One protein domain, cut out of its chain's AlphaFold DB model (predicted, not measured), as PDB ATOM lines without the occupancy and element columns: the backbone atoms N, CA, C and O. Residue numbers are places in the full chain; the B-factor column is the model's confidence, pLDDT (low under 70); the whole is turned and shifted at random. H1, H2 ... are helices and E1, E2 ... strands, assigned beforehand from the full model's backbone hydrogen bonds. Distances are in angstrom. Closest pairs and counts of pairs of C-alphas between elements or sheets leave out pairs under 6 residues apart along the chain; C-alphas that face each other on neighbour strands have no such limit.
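AT A GLANCE: This is residues 141 to 225 of the 413 residues of an uncharacterized protein of Cadophora sp. DSE1049 (UniProt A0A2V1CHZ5). Little regular structure is here: a small sheet, E1 E2 E3, forms a meander, each strand the antiparallel neighbour of the one before, with H2 grazing it near E1, short H1 leading into E1, and long loops beyond. The printed part has 85 residues, 30 in named elements, mixed, in order H1 E1 E2 E3 H2. It is compact, radius of gyration of the C-alphas 12.9 A, yet elongated, spanning 40 by 24 by 22 A.

IN THESE COORDINATES: Find E1, residues 155 to 159, from C-alpha 155 at (177.667, -22.019, 36.909); E2 is 164 to 168, 13.5 A long, and E3 181 to 183. H1 is 150 to 154; H2, 213 to 224, runs 15.5 A to (171.304, -19.369, 44.285).

HOW THE PARTS SIT: In hairpin E1-E2, N 156 and O 167 are 2.7 A apart; in hairpin E2-E3, N 166 and O 182, 2.7 A. H2 only grazes the sheet; its closest C-alphas to E1 are Leu 157 and His 224, 6.9 A. H1 only grazes it too, with residues 151 to 154, and is apart from H2. Each O i to N i+4 pair of H2 is within hydrogen-bond range; H1 has 0 of 1, but 2 of 2 O i to N i+3.

THE WHOLE: The printed part has no cut. Links E2 to E3 and E3 to H2 are long. Residues 188 to 193 have pLDDT under 70.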
ATOM      1  N   SER A 141     172.326 -10.186  30.334       94.06
ATOM      2  CA  SER A 141     171.665  -9.350  29.324       94.06
ATOM      3  C   SER A 141     172.517  -9.189  28.063       94.06
ATOM      4  O   SER A 141     171.995  -9.303  26.957       94.06
ATOM      5  N   SER A 142     173.834  -8.985  28.206       94.44
ATOM      6  CA  SER A 142     174.751  -8.874  27.058       94.44
ATOM      7  C   SER A 142     174.856 -10.166  26.238       94.44
ATOM      8  O   SER A 142     175.091 -10.118  25.033       94.44
ATOM      9  N   LEU A 143     174.646 -11.317  26.885       95.50
ATOM     10  CA  LEU A 143     174.628 -12.636  26.255       95.50
ATOM     11  C   LEU A 143     173.244 -13.012  25.702       95.50
ATOM     12  O   LEU A 143     173.087 -14.097  25.141       95.50
ATOM     13  N   GLY A 144     172.236 -12.148  25.871       95.38
ATOM     14  CA  GLY A 144     170.859 -12.418  25.462       95.38
ATOM     15  C   GLY A 144     170.207 -13.557  26.249       95.38
ATOM     16  O   GLY A 144     169.390 -14.291  25.701       95.38
ATOM     17  N   TRP A 145     170.596 -13.758  27.510       95.62
ATOM     18  CA  TRP A 145     169.970 -14.758  28.368       95.62
ATOM     19  C   TRP A 145     168.580 -14.287  28.799       95.62
ATOM     20  O   TRP A 145     168.429 -13.246  29.437       95.62
ATOM     21  N   GLU A 146     167.563 -15.082  28.479       91.88
ATOM     22  CA  GLU A 146     166.201 -14.855  28.954       91.88
ATOM     23  C   GLU A 146     166.060 -15.229  30.439       91.88
ATOM     24  O   GLU A 146     166.760 -16.109  30.952       91.88
ATOM     25  N   LEU A 147     165.129 -14.570  31.135       89.44
ATOM     26  CA  LEU A 147     164.810 -14.898  32.523       89.44
ATOM     27  C   LEU A 147     164.236 -16.316  32.615       89.44
ATOM     28  O   LEU A 147     163.317 -16.681  31.887       89.44
ATOM     29  N   GLY A 148     164.756 -17.107  33.549       89.31
ATOM     30  CA  GLY A 148     164.384 -18.509  33.712       89.31
ATOM     31  C   GLY A 148     165.193 -19.481  32.854       89.31
ATOM     32  O   GLY A 148     164.799 -20.641  32.774       89.31
ATOM     33  N   THR A 149     166.299 -19.038  32.244       93.50
ATOM     34  CA  THR A 149     167.202 -19.914  31.485       93.50
ATOM     35  C   THR A 149     167.839 -20.996  32.360       93.50
ATOM     36  O   THR A 149     168.267 -20.736  33.488       93.50
ATOM     37  N   ASP A 150     167.962 -22.204  31.809       94.25
ATOM     38  CA  ASP A 150     168.620 -23.342  32.464       94.25
ATOM     39  C   ASP A 150     170.156 -23.281  32.320       94.25
ATOM     40  O   ASP A 150     170.882 -24.053  32.942       94.25
ATOM     41  N   LEU A 151     170.693 -22.329  31.535       95.25
ATOM     42  CA  LEU A 151     172.145 -22.145  31.375       95.25
ATOM     43  C   LEU A 151     172.852 -21.843  32.700       95.25
ATOM     44  O   LEU A 151     174.041 -22.116  32.837       95.25
ATOM     45  N   VAL A 152     172.122 -21.299  33.672       94.44
ATOM     46  CA  VAL A 152     172.659 -20.904  34.976       94.44
ATOM     47  C   VAL A 152     173.066 -22.106  35.825       94.44
ATOM     48  O   VAL A 152     173.982 -21.988  36.633       94.44
ATOM     49  N   ASP A 153     172.468 -23.278  35.596       93.88
ATOM     50  CA  ASP A 153     172.806 -24.509  36.323       93.88
ATOM     51  C   ASP A 153     174.230 -25.007  36.014       93.88
ATOM     52  O   ASP A 153     174.778 -25.819  36.757       93.88
ATOM     53  N   LYS A 154     174.859 -24.483  34.953       95.44
ATOM     54  CA  LYS A 154     176.261 -24.748  34.600       95.44
ATOM     55  C   LYS A 154     177.267 -23.886  35.363       95.44
ATOM     56  O   LYS A 154     178.467 -24.019  35.127       95.44
ATOM     57  N   TYR A 155     176.811 -22.989  36.236       95.56
ATOM     58  CA  TYR A 155     177.667 -22.019  36.909       95.56
ATOM     59  C   TYR A 155     177.584 -22.102  38.431       95.56
ATOM     60  O   TYR A 155     176.529 -22.314  39.025       95.56
ATOM     61  N   ASN A 156     178.711 -21.805  39.069       94.75
ATOM     62  CA  ASN A 156     178.809 -21.473  40.477       94.75
ATOM     63  C   ASN A 156     178.706 -19.960  40.674       94.75
ATOM     64  O   ASN A 156     179.434 -19.181  40.059       94.75
ATOM     65  N   LEU A 157     177.827 -19.537  41.579       95.38
ATOM     66  CA  LEU A 157     177.746 -18.145  42.009       95.38
ATOM     67  C   LEU A 157     178.889 -17.808  42.974       95.38
ATOM     68  O   LEU A 157     178.981 -18.390  44.056       95.38
ATOM     69  N   ILE A 158     179.692 -16.807  42.615       93.81
ATOM     70  CA  ILE A 158     180.747 -16.230  43.447       93.81
ATOM     71  C   ILE A 158     180.329 -14.829  43.907       93.81
ATOM     72  O   ILE A 158     180.121 -13.911  43.106       93.81
ATOM     73  N   LEU A 159     180.204 -14.659  45.226       91.44
ATOM     74  CA  LEU A 159     179.848 -13.391  45.860       91.44
ATOM     75  C   LEU A 159     181.110 -12.671  46.352       91.44
ATOM     76  O   LEU A 159     181.642 -13.007  47.407       91.44
ATOM     77  N   ASN A 160     181.567 -11.654  45.617       89.88
ATOM     78  CA  ASN A 160     182.606 -10.733  46.092       89.88
ATOM     79  C   ASN A 160     182.005  -9.384  46.506       89.88
ATOM     80  O   ASN A 160     180.981  -8.973  45.967       89.88
ATOM     81  N   LYS A 161     182.703  -8.657  47.393       84.50
ATOM     82  CA  LYS A 161     182.282  -7.338  47.915       84.50
ATOM     83  C   LYS A 161     181.959  -6.307  46.825       84.50
ATOM     84  O   LYS A 161     181.106  -5.456  47.039       84.50
ATOM     85  N   ASN A 162     182.643  -6.385  45.680       84.94
ATOM     86  CA  ASN A 162     182.556  -5.366  44.630       84.94
ATOM     87  C   ASN A 162     181.766  -5.821  43.395       84.94
ATOM     88  O   ASN A 162     181.158  -4.987  42.734       84.94
ATOM     89  N   LYS A 163     181.805  -7.115  43.047       87.44
ATOM     90  CA  LYS A 163     181.145  -7.672  41.854       87.44
ATOM     91  C   LYS A 163     180.767  -9.131  42.087       87.44
ATOM     92  O   LYS A 163     181.636  -9.952  42.374       87.44
ATOM     93  N   HIS A 164     179.492  -9.460  41.933       92.00
ATOM     94  CA  HIS A 164     179.020 -10.843  41.939       92.00
ATOM     95  C   HIS A 164     179.097 -11.411  40.521       92.00
ATOM     96  O   HIS A 164     178.751 -10.722  39.563       92.00
ATOM     97  N   TYR A 165     179.557 -12.649  40.372       94.94
ATOM     98  CA  TYR A 165     179.667 -13.285  39.061       94.94
ATOM     99  C   TYR A 165     179.396 -14.782  39.133       94.94
ATOM    100  O   TYR A 165     179.484 -15.410  40.184       94.94
ATOM    101  N   LEU A 166     179.049 -15.333  37.984       96.06
ATOM    102  CA  LEU A 166     178.867 -16.740  37.712       96.06
ATOM    103  C   LEU A 166     180.163 -17.266  37.093       96.06
ATOM    104  O   LEU A 166     180.656 -16.688  36.123       96.06
ATOM    105  N   GLN A 167     180.714 -18.335  37.654       96.00
ATOM    106  CA  GLN A 167     181.879 -19.044  37.127       96.00
ATOM    107  C   GLN A 167     181.455 -20.429  36.655       96.00
ATOM    108  O   GLN A 167     180.774 -21.133  37.394       96.00
ATOM    109  N   ILE A 168     181.816 -20.806  35.433       96.25
ATOM    110  CA  ILE A 168     181.413 -22.095  34.870       96.25
ATOM    111  C   ILE A 168     181.970 -23.258  35.708       96.25
ATOM    112  O   ILE A 168     183.075 -23.168  36.241       96.25
ATOM    113  N   ILE A 169     181.186 -24.325  35.877       94.81
ATOM    114  CA  ILE A 169     181.568 -25.489  36.694       94.81
ATOM    115  C   ILE A 169     182.553 -26.383  35.934       94.81
ATOM    116  O   ILE A 169     183.547 -26.812  36.514       94.81
ATOM    117  N   ASN A 170     182.287 -26.640  34.649       95.06
ATOM    118  CA  ASN A 170     183.137 -27.456  33.783       95.06
ATOM    119  C   ASN A 170     183.757 -26.579  32.693       95.06
ATOM    120  O   ASN A 170     183.041 -25.874  31.983       95.06
ATOM    121  N   GLU A 171     185.074 -26.649  32.525       95.12
ATOM    122  CA  GLU A 171     185.785 -25.872  31.502       95.12
ATOM    123  C   GLU A 171     185.407 -26.300  30.072       95.12
ATOM    124  O   GLU A 171     185.373 -25.468  29.169       95.12
ATOM    125  N   ASP A 172     185.006 -27.559  29.877       96.31
ATOM    126  CA  ASP A 172     184.544 -28.081  28.580       96.31
ATOM    127  C   ASP A 172     183.199 -27.480  28.122       96.31
ATOM    128  O   ASP A 172     182.851 -27.543  26.943       96.31
ATOM    129  N   ASP A 173     182.429 -26.878  29.038       94.94
ATOM    130  CA  ASP A 173     181.166 -26.198  28.728       94.94
ATOM    131  C   ASP A 173     181.378 -24.750  28.236       94.94
ATOM    132  O   ASP A 173     180.399 -24.038  27.965       94.94
ATOM    133  N   VAL A 174     182.629 -24.280  28.133       96.19
ATOM    134  CA  VAL A 174     182.931 -22.909  27.710       96.19
ATOM    135  C   VAL A 174     182.611 -22.736  26.228       96.19
ATOM    136  O   VAL A 174     183.218 -23.337  25.345       96.19
ATOM    137  N   THR A 175     181.656 -21.857  25.940       95.38
ATOM    138  CA  THR A 175     181.291 -21.468  24.574       95.38
ATOM    139  C   THR A 175     181.073 -19.964  24.505       95.38
ATOM    140  O   THR A 175     181.020 -19.279  25.522       95.38
ATOM    141  N   TRP A 176     180.854 -19.427  23.308       93.38
ATOM    142  CA  TRP A 176     180.494 -18.017  23.150       93.38
ATOM    143  C   TRP A 176     179.159 -17.640  23.830       93.38
ATOM    144  O   TRP A 176     178.962 -16.479  24.173       93.38
ATOM    145  N   LYS A 177     178.242 -18.602  24.047       94.25
ATOM    146  CA  LYS A 177     176.993 -18.396  24.814       94.25
ATOM    147  C   LYS A 177     177.173 -18.613  26.312       94.25
ATOM    148  O   LYS A 177     176.366 -18.126  27.105       94.25
ATOM    149  N   THR A 178     178.184 -19.393  26.676       95.19
ATOM    150  CA  THR A 178     178.500 -19.792  28.044       95.19
ATOM    151  C   THR A 178     179.964 -19.488  28.349       95.19
ATOM    152  O   THR A 178     180.772 -20.412  28.444       95.19
ATOM    153  N   PRO A 179     180.348 -18.203  28.425       96.12
ATOM    154  CA  PRO A 179     181.732 -17.850  28.692       96.12
ATOM    155  C   PRO A 179     182.121 -18.299  30.105       96.12
ATOM    156  O   PRO A 179     181.274 -18.426  30.986       96.12
ATOM    157  N   ALA A 180     183.418 -18.491  30.351       96.06
ATOM    158  CA  ALA A 180     183.916 -18.998  31.635       96.06
ATOM    159  C   ALA A 180     183.471 -18.160  32.852       96.06
ATOM    160  O   ALA A 180     183.327 -18.683  33.959       96.06
ATOM    161  N   ARG A 181     183.232 -16.858  32.643       95.56
ATOM    162  CA  ARG A 181     182.777 -15.915  33.663       95.56
ATOM    163  C   ARG A 181     181.685 -14.997  33.119       95.56
ATOM    164  O   ARG A 181     181.868 -14.370  32.080       95.56
ATOM    165  N   VAL A 182     180.596 -14.861  33.875       95.88
ATOM    166  CA  VAL A 182     179.479 -13.948  33.584       95.88
ATOM    167  C   VAL A 182     179.205 -13.093  34.818       95.88
ATOM    168  O   VAL A 182     178.821 -13.613  35.862       95.88
ATOM    169  N   ASN A 183     179.413 -11.782  34.748       94.81
ATOM    170  CA  ASN A 183     179.107 -10.879  35.857       94.81
ATOM    171  C   ASN A 183     177.590 -10.704  35.989       94.81
ATOM    172  O   ASN A 183     176.896 -10.520  34.994       94.81
ATOM    173  N   LEU A 184     177.067 -10.744  37.214       92.94
ATOM    174  CA  LEU A 184     175.673 -10.373  37.445       92.94
ATOM    175  C   LEU A 184     175.504  -8.869  37.215       92.94
ATOM    176  O   LEU A 184     176.430  -8.093  37.461       92.94
ATOM    177  N   GLU A 185     174.316  -8.475  36.757       89.38
ATOM    178  CA  GLU A 185     173.994  -7.064  36.549       89.38
ATOM    179  C   GLU A 185     174.248  -6.266  37.837       89.38
ATOM    180  O   GLU A 185     173.892  -6.734  38.931       89.38
ATOM    181  N   PRO A 186     174.875  -5.080  37.742       80.75
ATOM    182  CA  PRO A 186     175.128  -4.261  38.910       80.75
ATOM    183  C   PRO A 186     173.797  -3.945  39.585       80.75
ATOM    184  O   PRO A 186     172.840  -3.503  38.950       80.75
ATOM    185  N   ILE A 187     173.738  -4.166  40.897       73.81
ATOM    186  CA  ILE A 187     172.602  -3.747  41.710       73.81
ATOM    187  C   ILE A 187     172.620  -2.218  41.667       73.81
ATOM    188  O   ILE A 187     173.444  -1.597  42.340       73.81
ATOM    189  N   SER A 188     171.786  -1.611  40.820       63.03
ATOM    190  CA  SER A 188     171.716  -0.160  40.675       63.03
ATOM    191  C   SER A 188     171.232   0.437  41.998       63.03
ATOM    192  O   SER A 188     170.048   0.508  42.306       63.03
ATOM    193  N   SER A 189     172.176   0.848  42.841       57.56
ATOM    194  CA  SER A 189     171.923   1.337  44.198       57.56
ATOM    195  C   SER A 189     171.342   2.757  44.231       57.56
ATOM    196  O   SER A 189     171.491   3.464  45.226       57.56
ATOM    197  N   SER A 190     170.733   3.220  43.139       55.16
ATOM    198  CA  SER A 190     170.393   4.631  42.944       55.16
ATOM    199  C   SER A 190     169.203   5.084  43.786       55.16
ATOM    200  O   SER A 190     169.065   6.279  44.029       55.16
ATOM    201  N   GLN A 191     168.374   4.163  44.285       62.72
ATOM    202  CA  GLN A 191     167.305   4.493  45.221       62.72
ATOM    203  C   GLN A 191     167.395   3.610  46.465       62.72
ATOM    204  O   GLN A 191     167.290   2.385  46.425       62.72
ATOM    205  N   LYS A 192     167.662   4.271  47.593       64.44
ATOM    206  CA  LYS A 192     167.724   3.694  48.934       64.44
ATOM    207  C   LYS A 192     166.409   2.959  49.228       64.44
ATOM    208  O   LYS A 192     165.441   3.596  49.626       64.44
ATOM    209  N   GLY A 193     166.390   1.637  49.053       66.50
ATOM    210  CA  GLY A 193     165.278   0.788  49.495       66.50
ATOM    211  C   GLY A 193     164.826  -0.318  48.545       66.50
ATOM    212  O   GLY A 193     163.974  -1.099  48.955       66.50
ATOM    213  N   GLU A 194     165.375  -0.424  47.330       81.06
ATOM    214  CA  GLU A 194     164.794  -1.319  46.322       81.06
ATOM    215  C   GLU A 194     165.840  -2.177  45.587       81.06
ATOM    216  O   GLU A 194     166.117  -2.012  44.402       81.06
ATOM    217  N   ALA A 195     166.478  -3.103  46.311       86.88
ATOM    218  CA  ALA A 195     167.419  -4.045  45.705       86.88
ATOM    219  C   ALA A 195     166.665  -5.284  45.196       86.88
ATOM    220  O   ALA A 195     166.057  -5.991  45.992       86.88
ATOM    221  N   HIS A 196     166.708  -5.577  43.896       89.69
ATOM    222  CA  HIS A 196     166.029  -6.737  43.306       89.69
ATOM    223  C   HIS A 196     166.987  -7.904  43.042       89.69
ATOM    224  O   HIS A 196     168.179  -7.716  42.793       89.69
ATOM    225  N   CYS A 197     166.459  -9.131  43.072       92.19
ATOM    226  CA  CYS A 197     167.210 -10.311  42.649       92.19
ATOM    227  C   CYS A 197     167.246 -10.402  41.116       92.19
ATOM    228  O   CYS A 197     166.261 -10.790  40.491       92.19
ATOM    229  N   HIS A 198     168.396 -10.079  40.518       90.94
ATOM    230  CA  HIS A 198     168.655 -10.197  39.075       90.94
ATOM    231  C   HIS A 198     169.208 -11.578  38.688       90.94
ATOM    232  O   HIS A 198     170.080 -11.692  37.827       90.94
ATOM    233  N   TRP A 199     168.757 -12.641  39.359       94.19
ATOM    234  CA  TRP A 199     169.178 -13.993  39.006       94.19
ATOM    235  C   TRP A 199     168.631 -14.367  37.617       94.19
ATOM    236  O   TRP A 199     167.422 -14.252  37.407       94.19
ATOM    237  N   PRO A 200     169.478 -14.823  36.672       93.31
ATOM    238  CA  PRO A 200     169.026 -15.141  35.317       93.31
ATOM    239  C   PRO A 200     168.144 -16.394  35.242       93.31
ATOM    240  O   PRO A 200     167.362 -16.532  34.309       93.31
ATOM    241  N   GLY A 201     168.237 -17.305  36.214       92.88
ATOM    242  CA  GLY A 201     167.404 -18.507  36.283       92.88
ATOM    243  C   GLY A 201     166.086 -18.263  37.025       92.88
ATOM    244  O   GLY A 201     165.724 -17.134  37.351       92.88
ATOM    245  N   LYS A 202     165.373 -19.340  37.367       92.50
ATOM    246  CA  LYS A 202     164.116 -19.247  38.130       92.50
ATOM    247  C   LYS A 202     164.384 -18.808  39.575       92.50
ATOM    248  O   LYS A 202     165.147 -19.456  40.295       92.50
ATOM    249  N   CYS A 203     163.733 -17.732  40.018       93.31
ATOM    250  CA  CYS A 203     163.785 -17.258  41.400       93.31
ATOM    251  C   CYS A 203     162.384 -16.923  41.925       93.31
ATOM    252  O   CYS A 203     161.649 -16.152  41.320       93.31
ATOM    253  N   ASN A 204     162.035 -17.443  43.103       92.12
ATOM    254  CA  ASN A 204     160.717 -17.212  43.709       92.12
ATOM    255  C   ASN A 204     160.490 -15.761  44.166       92.12
ATOM    256  O   ASN A 204     159.352 -15.383  44.405       92.12
ATOM    257  N   ARG A 205     161.558 -14.968  44.334       90.69
ATOM    258  CA  ARG A 205     161.484 -13.551  44.738       90.69
ATOM    259  C   ARG A 205     161.875 -12.597  43.611       90.69
ATOM    260  O   ARG A 205     162.286 -11.467  43.863       90.69
ATOM    261  N   GLN A 206     161.799 -13.054  42.365       84.81
ATOM    262  CA  GLN A 206     162.059 -12.201  41.214       84.81
ATOM    263  C   GLN A 206     160.962 -11.129  41.129       84.81
ATOM    264  O   GLN A 206     159.786 -11.457  41.018       84.81
ATOM    265  N   GLY A 207     161.346  -9.857  41.246       83.00
ATOM    266  CA  GLY A 207     160.411  -8.723  41.258       83.00
ATOM    267  C   GLY A 207     159.933  -8.275  42.642       83.00
ATOM    268  O   GLY A 207     159.279  -7.244  42.734       83.00
ATOM    269  N   GLU A 208     160.286  -8.980  43.721       89.25
ATOM    270  CA  GLU A 208     160.084  -8.457  45.074       89.25
ATOM    271  C   GLU A 208     161.356  -7.756  45.560       89.25
ATOM    272  O   GLU A 208     162.407  -8.402  45.672       89.25
ATOM    273  N   PRO A 209     161.293  -6.462  45.899       91.12
ATOM    274  CA  PRO A 209     162.465  -5.767  46.382       91.12
ATOM    275  C   PRO A 209     162.864  -6.204  47.789       91.12
ATOM    276  O   PRO A 209     162.048  -6.499  48.668       91.12
ATOM    277  N   PHE A 210     164.169  -6.213  48.014       91.56
ATOM    278  CA  PHE A 210     164.777  -6.337  49.323       91.56
ATOM    279  C   PHE A 210     164.999  -4.936  49.887       91.56
ATOM    280  O   PHE A 210     165.641  -4.090  49.263       91.56
ATOM    281  N   SER A 211     164.514  -4.720  51.109       90.00
ATOM    282  CA  SER A 211     164.673  -3.451  51.826       90.00
ATOM    283  C   SER A 211     166.134  -3.142  52.168       90.00
ATOM    284  O   SER A 211     166.500  -1.979  52.338       90.00
ATOM    285  N   ARG A 212     166.981  -4.175  52.279       88.31
ATOM    286  CA  ARG A 212     168.407  -4.062  52.607       88.31
ATOM    287  C   ARG A 212     169.254  -4.870  51.616       88.31
ATOM    288  O   ARG A 212     168.955  -6.046  51.400       88.31
ATOM    289  N   PRO A 213     170.372  -4.317  51.108       87.50
ATOM    290  CA  PRO A 213     171.317  -5.064  50.271       87.50
ATOM    291  C   PRO A 213     171.845  -6.348  50.932       87.50
ATOM    292  O   PRO A 213     172.010  -7.361  50.263       87.50
ATOM    293  N   ALA A 214     172.023  -6.344  52.258       88.88
ATOM    294  CA  ALA A 214     172.459  -7.523  53.013       88.88
ATOM    295  C   ALA A 214     171.454  -8.691  52.955       88.88
ATOM    296  O   ALA A 214     171.851  -9.858  52.999       88.88
ATOM    297  N   ASP A 215     170.152  -8.399  52.850       91.50
ATOM    298  CA  ASP A 215     169.128  -9.436  52.717       91.50
ATOM    299  C   ASP A 215     169.111 -10.015  51.296       91.50
ATOM    300  O   ASP A 215     168.927 -11.224  51.139       91.50
ATOM    301  N   LEU A 216     169.381  -9.187  50.275       91.50
ATOM    302  CA  LEU A 216     169.589  -9.646  48.900       91.50
ATOM    303  C   LEU A 216     170.835 -10.535  48.794       91.50
ATOM    304  O   LEU A 216     170.758 -11.621  48.230       91.50
ATOM    305  N   GLU A 217     171.964 -10.128  49.376       90.75
ATOM    306  CA  GLU A 217     173.189 -10.939  49.388       90.75
ATOM    307  C   GLU A 217     172.952 -12.291  50.077       90.75
ATOM    308  O   GLU A 217     173.295 -13.348  49.541       90.75
ATOM    309  N   ARG A 218     172.276 -12.286  51.235       91.19
ATOM    310  CA  ARG A 218     171.874 -13.515  51.934       91.19
ATOM    311  C   ARG A 218     170.958 -14.383  51.071       91.19
ATOM    312  O   ARG A 218     171.092 -15.608  51.084       91.19
ATOM    313  N   HIS A 219     170.025 -13.775  50.345       93.25
ATOM    314  CA  HIS A 219     169.147 -14.480  49.419       93.25
ATOM    315  C   HIS A 219     169.939 -15.124  48.276       93.25
ATOM    316  O   HIS A 219     169.799 -16.326  48.064       93.25
ATOM    317  N   LEU A 220     170.821 -14.374  47.611       92.69
ATOM    318  CA  LEU A 220     171.703 -14.883  46.562       92.69
ATOM    319  C   LEU A 220     172.532 -16.070  47.073       92.69
ATOM    320  O   LEU A 220     172.499 -17.143  46.474       92.69
ATOM    321  N   LYS A 221     173.174 -15.942  48.241       91.56
ATOM    322  CA  LYS A 221     173.965 -17.027  48.846       91.56
ATOM    323  C   LYS A 221     173.127 -18.280  49.130       91.56
ATOM    324  O   LYS A 221     173.534 -19.388  48.793       91.56
ATOM    325  N   ASN A 222     171.952 -18.122  49.738       90.00
ATOM    326  CA  ASN A 222     171.175 -19.255  50.249       90.00
ATOM    327  C   ASN A 222     170.261 -19.906  49.207       90.00
ATOM    328  O   ASN A 222     169.987 -21.105  49.305       90.00
ATOM    329  N   VAL A 223     169.757 -19.133  48.242       91.69
ATOM    330  CA  VAL A 223     168.823 -19.599  47.207       91.69
ATOM    331  C   VAL A 223     169.566 -19.989  45.936       91.69
ATOM    332  O   VAL A 223     169.247 -21.032  45.361       91.69
ATOM    333  N   HIS A 224     170.591 -19.223  45.557       92.62
ATOM    334  CA  HIS A 224     171.304 -19.369  44.285       92.62
ATOM    335  C   HIS A 224     172.747 -19.866  44.427       92.62
ATOM    336  O   HIS A 224     173.301 -20.399  43.473       92.62
ATOM    337  N   GLY A 225     173.344 -19.771  45.619       90.25
ATOM    338  CA  GLY A 225     174.678 -20.306  45.873       90.25
ATOM    339  C   GLY A 225     174.759 -21.823  45.637       90.25
ATOM    340  O   GLY A 225     173.740 -22.525  45.774       90.25
TER     341      GLY A 225